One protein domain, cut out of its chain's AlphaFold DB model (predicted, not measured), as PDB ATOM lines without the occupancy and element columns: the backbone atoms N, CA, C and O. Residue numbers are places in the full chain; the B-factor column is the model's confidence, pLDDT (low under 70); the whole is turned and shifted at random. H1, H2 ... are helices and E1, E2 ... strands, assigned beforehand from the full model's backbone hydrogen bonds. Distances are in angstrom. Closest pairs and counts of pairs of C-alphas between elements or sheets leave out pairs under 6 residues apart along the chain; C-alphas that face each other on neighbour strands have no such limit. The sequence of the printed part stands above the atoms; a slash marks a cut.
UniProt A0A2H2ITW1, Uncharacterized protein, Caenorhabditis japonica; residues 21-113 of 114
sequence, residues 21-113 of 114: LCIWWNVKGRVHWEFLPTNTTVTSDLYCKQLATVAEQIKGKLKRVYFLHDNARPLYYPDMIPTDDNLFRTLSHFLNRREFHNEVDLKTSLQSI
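Overview. This is residues 21 to 113 of the 114 residues of an uncharacterized protein of Caenorhabditis japonica (UniProt A0A2H2ITW1). A two-stranded hairpin, E1 and E2, lies in the middle of a loosely assembled domain, with the longest helix, H1, packed on one face of it. The two short helices H2 and H3 lie on the other side of the hairpin, near each other but held off from the strands, and residues 59 to 64 and 71 to 80 of the long stretch between H1 and H2 stick out. The printed part has 93 residues with the named elements E1, E2, H1, H2 and H3 in that order; the sheet is E1 - E2, antiparallel, and the class is mixed, helices and strands. It is only just loose, close to compact, with a radius of gyration of the C-alphas of 14.9 A and spans of 41 by 31 by 28 A.

Arrangement. E1, residues 21 to 26, and E2, residues 29 to 36, form an antiparallel hairpin at 166 degrees, with N 24 and O 32 at 2.7 A and N 34 and O 22 at 2.9 A, within hydrogen-bond range. E2 bends by 51 degrees at residue 32. H1, residues 44 to 58, has 5 pairs of C-alphas within 8 A of E2, the closest those of His 32 and Val 54, 6.3 A apart. H2, residues 87 to 95, is apart from E1, E2 and H1. H3, residues 103 to 111, is apart from E1 and H1, and only just apart from E2, at 8.3 A. H2 and H3 are near each other, the closest C-alphas 8.4 A apart. In H1, H2 and H3 every O i to N i+4 pair is within hydrogen-bond range.

Along the chain. E1 begins with C-alpha 21 at (49.860, 36.373, 42.079) and is 16.5 A long. E2 and H1 are each 20.9 A long, H2 and H3 each 12.1 A. H3 ends with C-alpha 111 at (45.453, 41.935, 32.122).

Size, cuts and confidence. The C-alphas of Lys 63 and His 101 are the two farthest apart, at 42.5 A. The printed part has no cut; the link from H1 to H2, 28 residues, is long. The mean pLDDT of the printed part is 78.7, and residues 70 to 85 are under 70.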
ATOM      1  N   LEU A  21      50.145  35.007  42.512       86.31
ATOM      2  CA  LEU A  21      49.860  36.373  42.079       86.31
ATOM      3  C   LEU A  21      50.068  37.333  43.253       86.31
ATOM      4  O   LEU A  21      49.374  37.225  44.262       86.31
ATOM      5  N   CYS A  22      50.965  38.303  43.093       87.25
ATOM      6  CA  CYS A  22      51.079  39.447  43.993       87.25
ATOM      7  C   CYS A  22      50.414  40.654  43.339       87.25
ATOM      8  O   CYS A  22      50.761  41.008  42.212       87.25
ATOM      9  N   ILE A  23      49.470  41.296  44.030       86.56
ATOM     10  CA  ILE A  23      48.747  42.462  43.521       86.56
ATOM     11  C   ILE A  23      48.680  43.581  44.560       86.56
ATOM     12  O   ILE A  23      48.341  43.371  45.717       86.56
ATOM     13  N   TRP A  24      48.963  44.790  44.092       86.62
ATOM     14  CA  TRP A  24      48.874  46.052  44.804       86.62
ATOM     15  C   TRP A  24      47.880  46.947  44.074       86.62
ATOM     16  O   TRP A  24      48.024  47.226  42.879       86.62
ATOM     17  N   TRP A  25      46.872  47.429  44.786       83.44
ATOM     18  CA  TRP A  25      45.800  48.231  44.210       83.44
ATOM     19  C   TRP A  25      45.377  49.342  45.173       83.44
ATOM     20  O   TRP A  25      45.719  49.341  46.353       83.44
ATOM     21  N   ASN A  26      44.681  50.340  44.643       80.94
ATOM     22  CA  ASN A  26      44.095  51.434  45.405       80.94
ATOM     23  C   ASN A  26      42.650  51.675  44.937       80.94
ATOM     24  O   ASN A  26      42.184  51.068  43.978       80.94
ATOM     25  N   VAL A  27      41.948  52.622  45.564       75.19
ATOM     26  CA  VAL A  27      40.565  52.986  45.188       75.19
ATOM     27  C   VAL A  27      40.391  53.448  43.733       75.19
ATOM     28  O   VAL A  27      39.271  53.498  43.242       75.19
ATOM     29  N   LYS A  28      41.476  53.814  43.039       76.75
ATOM     30  CA  LYS A  28      41.463  54.209  41.623       76.75
ATOM     31  C   LYS A  28      41.746  53.037  40.677       76.75
ATOM     32  O   LYS A  28      41.580  53.203  39.475       76.75
ATOM     33  N   GLY A  29      42.185  51.892  41.198       78.75
ATOM     34  CA  GLY A  29      42.476  50.688  40.431       78.75
ATOM     35  C   GLY A  29      43.839  50.075  40.747       78.75
ATOM     36  O   GLY A  29      44.454  50.316  41.789       78.75
ATOM     37  N   ARG A  30      44.310  49.246  39.820       85.06
ATOM     38  CA  ARG A  30      45.561  48.492  39.912       85.06
ATOM     39  C   ARG A  30      46.785  49.410  39.902       85.06
ATOM     40  O   ARG A  30      46.956  50.213  38.987       85.06
ATOM     41  N   VAL A  31      47.663  49.246  40.890       86.69
ATOM     42  CA  VAL A  31      48.951  49.948  40.965       86.69
ATOM     43  C   VAL A  31      50.030  49.064  40.356       86.69
ATOM     44  O   VAL A  31      50.562  49.370  39.296       86.69
ATOM     45  N   HIS A  32      50.277  47.907  40.960       87.94
ATOM     46  CA  HIS A  32      51.299  46.972  40.510       87.94
ATOM     47  C   HIS A  32      50.813  45.541  40.702       87.94
ATOM     48  O   HIS A  32      50.081  45.255  41.640       87.94
ATOM     49  N   TRP A  33      51.216  44.633  39.826       89.25
ATOM     50  CA  TRP A  33      51.018  43.208  40.035       89.25
ATOM     51  C   TRP A  33      52.088  42.437  39.286       89.25
ATOM     52  O   TRP A  33      52.586  42.892  38.251       89.25
ATOM     53  N   GLU A  34      52.414  41.263  39.794       89.06
ATOM     54  CA  GLU A  34      53.340  40.356  39.142       89.06
ATOM     55  C   GLU A  34      53.040  38.903  39.501       89.06
ATOM     56  O   GLU A  34      52.418  38.604  40.526       89.06
ATOM     57  N   PHE A  35      53.493  38.005  38.631       88.12
ATOM     58  CA  PHE A  35      53.537  36.585  38.928       88.12
ATOM     59  C   PHE A  35      54.893  36.225  39.489       88.12
ATOM     60  O   PHE A  35      55.929  36.604  38.942       88.12
ATOM     61  N   LEU A  36      54.862  35.454  40.565       84.62
ATOM     62  CA  LEU A  36      56.059  34.856  41.109       84.62
ATOM     63  C   LEU A  36      56.282  33.485  40.470       84.62
ATOM     64  O   LEU A  36      55.308  32.756  40.243       84.62
ATOM     65  N   PRO A  37      57.548  33.113  40.205       76.44
ATOM     66  CA  PRO A  37      57.862  31.810  39.644       76.44
ATOM     67  C   PRO A  37      57.299  30.691  40.524       76.44
ATOM     68  O   PRO A  37      57.279  30.803  41.755       76.44
ATOM     69  N   THR A  38      56.878  29.592  39.900       70.00
ATOM     70  CA  THR A  38      56.376  28.411  40.611       70.00
ATOM     71  C   THR A  38      57.373  27.962  41.686       70.00
ATOM     72  O   THR A  38      58.578  27.930  41.449       70.00
ATOM     73  N   ASN A  39      56.862  27.625  42.874       70.25
ATOM     74  CA  ASN A  39      57.632  27.246  44.070       70.25
ATOM     75  C   ASN A  39      58.486  28.359  44.709       70.25
ATOM     76  O   ASN A  39      59.321  28.072  45.567       70.25
ATOM     77  N   THR A  40      58.268  29.629  44.359       70.44
ATOM     78  CA  THR A  40      58.929  30.749  45.047       70.44
ATOM     79  C   THR A  40      58.197  31.090  46.341       70.44
ATOM     80  O   THR A  40      56.990  31.321  46.347       70.44
ATOM     81  N   THR A  41      58.936  31.159  47.447       76.44
ATOM     82  CA  THR A  41      58.421  31.713  48.705       76.44
ATOM     83  C   THR A  41      58.496  33.233  48.644       76.44
ATOM     84  O   THR A  41      59.517  33.775  48.220       76.44
ATOM     85  N   VAL A  42      57.448  33.933  49.086       77.19
ATOM     86  CA  VAL A  42      57.490  35.394  49.241       77.19
ATOM     87  C   VAL A  42      58.479  35.724  50.356       77.19
ATOM     88  O   VAL A  42      58.147  35.664  51.538       77.19
ATOM     89  N   THR A  43      59.730  36.001  49.990       81.50
ATOM     90  CA  THR A  43      60.757  36.430  50.939       81.50
ATOM     91  C   THR A  43      60.570  37.902  51.286       81.50
ATOM     92  O   THR A  43      59.990  38.675  50.517       81.50
ATOM     93  N   SER A  44      61.113  38.315  52.433       83.00
ATOM     94  CA  SER A  44      61.099  39.726  52.827       83.00
ATOM     95  C   SER A  44      61.772  40.616  51.777       83.00
ATOM     96  O   SER A  44      61.302  41.722  51.536       83.00
ATOM     97  N   ASP A  45      62.835  40.148  51.119       85.62
ATOM     98  CA  ASP A  45      63.535  40.909  50.078       85.62
ATOM     99  C   ASP A  45      62.656  41.181  48.860       85.62
ATOM    100  O   ASP A  45      62.650  42.288  48.322       85.62
ATOM    101  N   LEU A  46      61.910  40.168  48.418       85.44
ATOM    102  CA  LEU A  46      60.988  40.289  47.296       85.44
ATOM    103  C   LEU A  46      59.852  41.258  47.635       85.44
ATOM    104  O   LEU A  46      59.550  42.153  46.849       85.44
ATOM    105  N   TYR A  47      59.300  41.136  48.841       84.56
ATOM    106  CA  TYR A  47      58.277  42.042  49.344       84.56
ATOM    107  C   TYR A  47      58.769  43.501  49.412       84.56
ATOM    108  O   TYR A  47      58.096  44.415  48.935       84.56
ATOM    109  N   CYS A  48      59.984  43.737  49.921       88.12
ATOM    110  CA  CYS A  48      60.593  45.070  49.956       88.12
ATOM    111  C   CYS A  48      60.816  45.649  48.550       88.12
ATOM    112  O   CYS A  48      60.573  46.837  48.328       88.12
ATOM    113  N   LYS A  49      61.249  44.822  47.588       89.69
ATOM    114  CA  LYS A  49      61.418  45.238  46.184       89.69
ATOM    115  C   LYS A  49      60.091  45.668  45.564       89.69
ATOM    116  O   LYS A  49      60.020  46.753  44.988       89.69
ATOM    117  N   GLN A  50      59.043  44.866  45.740       89.38
ATOM    118  CA  GLN A  50      57.688  45.191  45.289       89.38
ATOM    119  C   GLN A  50      57.204  46.519  45.875       89.38
ATOM    120  O   GLN A  50      56.716  47.387  45.147       89.38
ATOM    121  N   LEU A  51      57.391  46.710  47.183       88.00
ATOM    122  CA  LEU A  51      56.967  47.922  47.872       88.00
ATOM    123  C   LEU A  51      57.704  49.164  47.355       88.00
ATOM    124  O   LEU A  51      57.081  50.209  47.180       88.00
ATOM    125  N   ALA A  52      59.000  49.056  47.054       90.19
ATOM    126  CA  ALA A  52      59.765  50.145  46.451       90.19
ATOM    127  C   ALA A  52      59.224  50.524  45.059       90.19
ATOM    128  O   ALA A  52      59.069  51.707  44.757       90.19
ATOM    129  N   THR A  53      58.863  49.538  44.229       90.25
ATOM    130  CA  THR A  53      58.227  49.788  42.926       90.25
ATOM    131  C   THR A  53      56.877  50.487  43.080       90.25
ATOM    132  O   THR A  53      56.605  51.469  42.387       90.25
ATOM    133  N   VAL A  54      56.044  50.029  44.016       88.94
ATOM    134  CA  VAL A  54      54.751  50.655  44.322       88.94
ATOM    135  C   VAL A  54      54.945  52.090  44.806       88.94
ATOM    136  O   VAL A  54      54.264  52.992  44.316       88.94
ATOM    137  N   ALA A  55      55.897  52.318  45.714       87.44
ATOM    138  CA  ALA A  55      56.215  53.631  46.260       87.44
ATOM    139  C   ALA A  55      56.609  54.625  45.160       87.44
ATOM    140  O   ALA A  55      56.074  55.731  45.129       87.44
ATOM    141  N   GLU A  56      57.465  54.228  44.214       89.19
ATOM    142  CA  GLU A  56      57.834  55.083  43.079       89.19
ATOM    143  C   GLU A  56      56.647  55.357  42.142       89.19
ATOM    144  O   GLU A  56      56.483  56.478  41.663       89.19
ATOM    145  N   GLN A  57      55.748  54.391  41.931       86.19
ATOM    146  CA  GLN A  57      54.569  54.601  41.082       86.19
ATOM    147  C   GLN A  57      53.517  55.538  41.687       86.19
ATOM    148  O   GLN A  57      52.787  56.202  40.934       86.19
ATOM    149  N   ILE A  58      53.413  55.585  43.019       85.12
ATOM    150  CA  ILE A  58      52.483  56.462  43.750       85.12
ATOM    151  C   ILE A  58      53.120  57.794  44.168       85.12
ATOM    152  O   ILE A  58      52.399  58.721  44.560       85.12
ATOM    153  N   LYS A  59      54.448  57.915  44.056       83.62
ATOM    154  CA  LYS A  59      55.218  59.116  44.387       83.62
ATOM    155  C   LYS A  59      54.681  60.323  43.626       83.62
ATOM    156  O   LYS A  59      54.510  60.297  42.411       83.62
ATOM    157  N   GLY A  60      54.345  61.379  44.362       80.94
ATOM    158  CA  GLY A  60      53.785  62.614  43.804       80.94
ATOM    159  C   GLY A  60      52.310  62.545  43.376       80.94
ATOM    160  O   GLY A  60      51.716  63.591  43.132       80.94
ATOM    161  N   LYS A  61      51.683  61.360  43.333       79.00
ATOM    162  CA  LYS A  61      50.256  61.202  42.978       79.00
ATOM    163  C   LYS A  61      49.334  61.201  44.194       79.00
ATOM    164  O   LYS A  61      48.161  61.558  44.076       79.00
ATOM    165  N   LEU A  62      49.845  60.782  45.351       75.12
ATOM    166  CA  LEU A  62      49.102  60.705  46.607       75.12
ATOM    167  C   LEU A  62      49.800  61.563  47.668       75.12
ATOM    168  O   LEU A  62      50.988  61.396  47.920       75.12
ATOM    169  N   LYS A  63      49.053  62.476  48.303       74.94
ATOM    170  CA  LYS A  63      49.565  63.304  49.414       74.94
ATOM    171  C   LYS A  63      49.719  62.516  50.718       74.94
ATOM    172  O   LYS A  63      50.537  62.876  51.554       74.94
ATOM    173  N   ARG A  64      48.911  61.469  50.907       76.12
ATOM    174  CA  ARG A  64      48.927  60.600  52.087       76.12
ATOM    175  C   ARG A  64      48.565  59.184  51.659       76.12
ATOM    176  O   ARG A  64      47.588  59.004  50.935       76.12
ATOM    177  N   VAL A  65      49.360  58.210  52.087       76.88
ATOM    178  CA  VAL A  65      49.191  56.793  51.746       76.88
ATOM    179  C   VAL A  65      48.915  56.038  53.035       76.88
ATOM    180  O   VAL A  65      49.697  56.122  53.978       76.88
ATOM    181  N   TYR A  66      47.791  55.329  53.075       78.50
ATOM    182  CA  TYR A  66      47.499  54.363  54.125       78.50
ATOM    183  C   TYR A  66      47.825  52.986  53.588       78.50
ATOM    184  O   TYR A  66      47.243  52.550  52.596       78.50
ATOM    185  N   PHE A  67      48.802  52.346  54.215       75.12
ATOM    186  CA  PHE A  67      49.225  51.015  53.841       75.12
ATOM    187  C   PHE A  67      48.442  49.999  54.660       75.12
ATOM    188  O   PHE A  67      48.646  49.887  55.869       75.12
ATOM    189  N   LEU A  68      47.527  49.299  53.999       74.19
ATOM    190  CA  LEU A  68      46.843  48.153  54.569       74.19
ATOM    191  C   LEU A  68      47.447  46.901  53.943       74.19
ATOM    192  O   LEU A  68      47.427  46.740  52.726       74.19
ATOM    193  N   HIS A  69      47.995  46.042  54.786       73.56
ATOM    194  CA  HIS A  69      48.405  44.699  54.415       73.56
ATOM    195  C   HIS A  69      48.034  43.783  55.570       73.56
ATOM    196  O   HIS A  69      48.046  44.224  56.726       73.56
ATOM    197  N   ASP A  70      47.692  42.540  55.257       67.44
ATOM    198  CA  ASP A  70      47.541  41.540  56.297       67.44
ATOM    199  C   ASP A  70      48.930  41.161  56.819       67.44
ATOM    200  O   ASP A  70      49.887  40.995  56.052       67.44
ATOM    201  N   ASN A  71      49.052  41.029  58.136       65.56
ATOM    202  CA  ASN A  71      50.230  40.382  58.683       65.56
ATOM    203  C   ASN A  71      50.110  38.911  58.282       65.56
ATOM    204  O   ASN A  71      49.096  38.294  58.566       65.56
ATOM    205  N   ALA A  72      51.142  38.297  57.697       56.50
ATOM    206  CA  ALA A  72      51.107  36.879  57.293       56.50
ATOM    207  C   ALA A  72      50.894  35.872  58.461       56.50
ATOM    208  O   ALA A  72      51.034  34.661  58.284       56.50
ATOM    209  N   ARG A  73      50.597  36.359  59.673       56.47
ATOM    210  CA  ARG A  73      50.176  35.589  60.842       56.47
ATOM    211  C   ARG A  73      48.653  35.665  60.959       56.47
ATOM    212  O   ARG A  73      48.129  36.773  60.964       56.47
ATOM    213  N   PRO A  74      47.957  34.533  61.141       50.41
ATOM    214  CA  PRO A  74      46.503  34.513  61.140       50.41
ATOM    215  C   PRO A  74      45.953  35.409  62.252       50.41
ATOM    216  O   PRO A  74      46.159  35.147  63.440       50.41
ATOM    217  N   LEU A  75      45.246  36.467  61.860       56.22
ATOM    218  CA  LEU A  75      44.366  37.206  62.751       56.22
ATOM    219  C   LEU A  75      43.012  36.487  62.749       56.22
ATOM    220  O   LEU A  75      42.400  36.287  61.705       56.22
ATOM    221  N   TYR A  76      42.549  36.077  63.930       58.31
ATOM    222  CA  TYR A  76      41.309  35.317  64.153       58.31
ATOM    223  C   TYR A  76      40.014  36.133  63.920       58.31
ATOM    224  O   TYR A  76      39.023  35.923  64.613       58.31
ATOM    225  N   TYR A  77      39.997  37.073  62.968       65.75
ATOM    226  CA  TYR A  77      38.845  37.946  62.714       65.75
ATOM    227  C   TYR A  77      38.587  38.146  61.210       65.75
ATOM    228  O   TYR A  77      38.881  39.217  60.675       65.75
ATOM    229  N   PRO A  78      38.022  37.131  60.524       56.88
ATOM    230  CA  PRO A  78      37.665  37.208  59.103       56.88
ATOM    231  C   PRO A  78      36.656  38.326  58.785       56.88
ATOM    232  O   PRO A  78      36.678  38.873  57.689       56.88
ATOM    233  N   ASP A  79      35.840  38.740  59.757       58.06
ATOM    234  CA  ASP A  79      34.774  39.732  59.551       58.06
ATOM    235  C   ASP A  79      35.270  41.193  59.564       58.06
ATOM    236  O   ASP A  79      34.506  42.115  59.281       58.06
ATOM    237  N   MET A  80      36.543  41.435  59.910       54.72
ATOM    238  CA  MET A  80      37.121  42.785  60.014       54.72
ATOM    239  C   MET A  80      38.042  43.171  58.847       54.72
ATOM    240  O   MET A  80      38.646  44.245  58.896       54.72
ATOM    241  N   ILE A  81      38.130  42.363  57.782       58.72
ATOM    242  CA  ILE A  81      38.924  42.682  56.581       58.72
ATOM    243  C   ILE A  81      37.987  42.968  55.388       58.72
ATOM    244  O   ILE A  81      37.903  42.177  54.456       58.72
ATOM    245  N   PRO A  82      37.299  44.128  55.345       54.66
ATOM    246  CA  PRO A  82      36.368  44.475  54.261       54.66
ATOM    247  C   PRO A  82      37.046  44.723  52.898       54.66
ATOM    248  O   PRO A  82      36.391  45.123  51.938       54.66
ATOM    249  N   THR A  83      38.369  44.556  52.803       54.94
ATOM    250  CA  THR A  83      39.158  44.994  51.642       54.94
ATOM    251  C   THR A  83      39.293  43.897  50.581       54.94
ATOM    252  O   THR A  83      39.396  44.215  49.397       54.94
ATOM    253  N   ASP A  84      39.199  42.620  50.955       54.72
ATOM    254  CA  ASP A  84      39.443  41.498  50.035       54.72
ATOM    255  C   ASP A  84      38.188  41.021  49.267       54.72
ATOM    256  O   ASP A  84      38.302  40.374  48.220       54.72
ATOM    257  N   ASP A  85      36.985  41.421  49.696       59.31
ATOM    258  CA  ASP A  85      35.704  40.851  49.234       59.31
ATOM    259  C   ASP A  85      35.310  41.154  47.778       59.31
ATOM    260  O   ASP A  85      34.455  40.473  47.202       59.31
ATOM    261  N   ASN A  86      35.900  42.166  47.136       70.12
ATOM    262  CA  ASN A  86      35.555  42.512  45.750       70.12
ATOM    263  C   ASN A  86      36.603  42.051  44.738       70.12
ATOM    264  O   ASN A  86      36.238  41.443  43.727       70.12
ATOM    265  N   LEU A  87      37.889  42.300  44.993       75.62
ATOM    266  CA  LEU A  87      38.952  41.941  44.056       75.62
ATOM    267  C   LEU A  87      39.122  40.420  43.979       75.62
ATOM    268  O   LEU A  87      39.018  39.847  42.892       75.62
ATOM    269  N   PHE A  88      39.310  39.754  45.123       76.69
ATOM    270  CA  PHE A  88      39.505  38.304  45.149       76.69
ATOM    271  C   PHE A  88      38.236  37.544  44.779       76.69
ATOM    272  O   PHE A  88      38.326  36.512  44.118       76.69
ATOM    273  N   ARG A  89      37.048  38.080  45.081       81.00
ATOM    274  CA  ARG A  89      35.785  37.495  44.607       81.00
ATOM    275  C   ARG A  89      35.647  37.577  43.089       81.00
ATOM    276  O   ARG A  89      35.279  36.590  42.456       81.00
ATOM    277  N   THR A  90      35.970  38.726  42.491       81.94
ATOM    278  CA  THR A  90      35.935  38.902  41.028       81.94
ATOM    279  C   THR A  90      36.953  37.994  40.345       81.94
ATOM    280  O   THR A  90      36.610  37.296  39.390       81.94
ATOM    281  N   LEU A  91      38.176  37.931  40.881       83.56
ATOM    282  CA  LEU A  91      39.210  37.007  40.420       83.56
ATOM    283  C   LEU A  91      38.754  35.553  40.546       83.56
ATOM    284  O   LEU A  91      38.854  34.805  39.581       83.56
ATOM    285  N   SER A  92      38.185  35.158  41.685       83.69
ATOM    286  CA  SER A  92      37.686  33.799  41.907       83.69
ATOM    287  C   SER A  92      36.606  33.427  40.890       83.69
ATOM    288  O   SER A  92      36.710  32.397  40.229       83.69
ATOM    289  N   HIS A  93      35.612  34.292  40.663       86.06
ATOM    290  CA  HIS A  93      34.593  34.055  39.637       86.06
ATOM    291  C   HIS A  93      35.174  33.960  38.222       86.06
ATOM    292  O   HIS A  93      34.707  33.146  37.423       86.06
ATOM    293  N   PHE A  94      36.173  34.785  37.906       86.38
ATOM    294  CA  PHE A  94      36.834  34.780  36.605       86.38
ATOM    295  C   PHE A  94      37.667  33.513  36.374       86.38
ATOM    296  O   PHE A  94      37.636  32.967  35.269       86.38
ATOM    297  N   LEU A  95      38.399  33.069  37.399       85.88
ATOM    298  CA  LEU A  95      39.299  31.918  37.363       85.88
ATOM    299  C   LEU A  95      38.529  30.593  37.405       85.88
ATOM    300  O   LEU A  95      38.814  29.712  36.606       85.88
ATOM    301  N   ASN A  96      37.495  30.471  38.246       84.56
ATOM    302  CA  ASN A  96      36.721  29.231  38.424       84.56
ATOM    303  C   ASN A  96      35.966  28.765  37.167       84.56
ATOM    304  O   ASN A  96      35.402  27.675  37.153       84.56
ATOM    305  N   ARG A  97      35.902  29.593  36.122       81.06
ATOM    306  CA  ARG A  97      35.219  29.279  34.860       81.06
ATOM    307  C   ARG A  97      36.180  28.966  33.714       81.06
ATOM    308  O   ARG A  97      35.729  28.899  32.571       81.06
ATOM    309  N   ARG A  98      37.488  28.858  33.973       84.88
ATOM    310  CA  ARG A  98      38.511  28.744  32.925       84.88
ATOM    311  C   ARG A  98      39.619  27.781  33.312       84.88
ATOM    312  O   ARG A  98      40.003  27.685  34.471       84.88
ATOM    313  N   GLU A  99      40.183  27.147  32.296       85.75
ATOM    314  CA  GLU A  99      41.406  26.364  32.402       85.75
ATOM    315  C   GLU A  99      42.510  27.069  31.617       85.75
ATOM    316  O   GLU A  99      42.313  27.486  30.474       85.75
ATOM    317  N   PHE A 100      43.677  27.215  32.240       84.25
ATOM    318  CA  PHE A 100      44.839  27.846  31.627       84.25
ATOM    319  C   PHE A 100      45.937  26.809  31.447       84.25
ATOM    320  O   PHE A 100      46.353  26.157  32.402       84.25
ATOM    321  N   HIS A 101      46.420  26.675  30.214       83.94
ATOM    322  CA  HIS A 101      47.430  25.678  29.857       83.94
ATOM    323  C   HIS A 101      48.855  26.245  29.912       83.94
ATOM    324  O   HIS A 101      49.831  25.495  29.913       83.94
ATOM    325  N   ASN A 102      48.990  27.571  29.971       84.19
ATOM    326  CA  ASN A 102      50.264  28.259  30.107       84.19
ATOM    327  C   ASN A 102      50.105  29.592  30.860       84.19
ATOM    328  O   ASN A 102      49.013  30.152  30.977       84.19
ATOM    329  N   GLU A 103      51.225  30.095  31.381       83.75
ATOM    330  CA  GLU A 103      51.266  31.342  32.152       83.75
ATOM    331  C   GLU A 103      50.977  32.578  31.286       83.75
ATOM    332  O   GLU A 103      50.429  33.555  31.785       83.75
ATOM    333  N   VAL A 104      51.293  32.545  29.986       87.12
ATOM    334  CA  VAL A 104      51.082  33.678  29.066       87.12
ATOM    335  C   VAL A 104      49.592  33.951  28.866       87.12
ATOM    336  O   VAL A 104      49.159  35.102  28.952       87.12
ATOM    337  N   ASP A 105      48.797  32.904  28.677       87.81
ATOM    338  CA  ASP A 105      47.344  32.982  28.527       87.81
ATOM    339  C   ASP A 105      46.695  33.461  29.821       87.81
ATOM    340  O   ASP A 105      45.815  34.328  29.797       87.81
ATOM    341  N   LEU A 106      47.172  32.952  30.962       88.06
ATOM    342  CA  LEU A 106      46.743  33.417  32.276       88.06
ATOM    343  C   LEU A 106      47.066  34.908  32.450       88.06
ATOM    344  O   LEU A 106      46.197  35.686  32.838       88.06
ATOM    345  N   LYS A 107      48.288  35.329  32.101       88.00
ATOM    346  CA  LYS A 107      48.739  36.722  32.205       88.00
ATOM    347  C   LYS A 107      47.887  37.649  31.352       88.00
ATOM    348  O   LYS A 107      47.411  38.665  31.847       88.00
ATOM    349  N   THR A 108      47.666  37.275  30.098       89.81
ATOM    350  CA  THR A 108      46.856  38.040  29.142       89.81
ATOM    351  C   THR A 108      45.408  38.152  29.617       89.81
ATOM    352  O   THR A 108      44.803  39.220  29.565       89.81
ATOM    353  N   SER A 109      44.864  37.069  30.167       87.81
ATOM    354  CA  SER A 109      43.499  37.042  30.692       87.81
ATOM    355  C   SER A 109      43.339  37.914  31.938       87.81
ATOM    356  O   SER A 109      42.357  38.642  32.049       87.81
ATOM    357  N   LEU A 110      44.318  37.898  32.851       88.12
ATOM    358  CA  LEU A 110      44.312  38.775  34.022       88.12
ATOM    359  C   LEU A 110      44.511  40.248  33.651       88.12
ATOM    360  O   LEU A 110      43.872  41.103  34.254       88.12
ATOM    361  N   GLN A 111      45.313  40.562  32.629       87.06
ATOM    362  CA  GLN A 111      45.453  41.935  32.122       87.06
ATOM    363  C   GLN A 111      44.124  42.557  31.678       87.06
ATOM    364  O   GLN A 111      43.996  43.776  31.718       87.06
ATOM    365  N   SER A 112      43.157  41.738  31.254       84.62
ATOM    366  CA  SER A 112      41.834  42.204  30.835       84.62
ATOM    367  C   SER A 112      40.908  42.564  32.003       84.62
ATOM    368  O   SER A 112      39.891  43.215  31.764       84.62
ATOM    369  N   ILE A 113      41.194  42.103  33.224       82.56
ATOM    370  CA  ILE A 113      40.298  42.265  34.384       82.56
ATOM    371  C   ILE A 113      40.924  43.007  35.566       82.56
ATOM    372  O   ILE A 113      40.188  43.508  36.414       82.56
TER     373      ILE A 113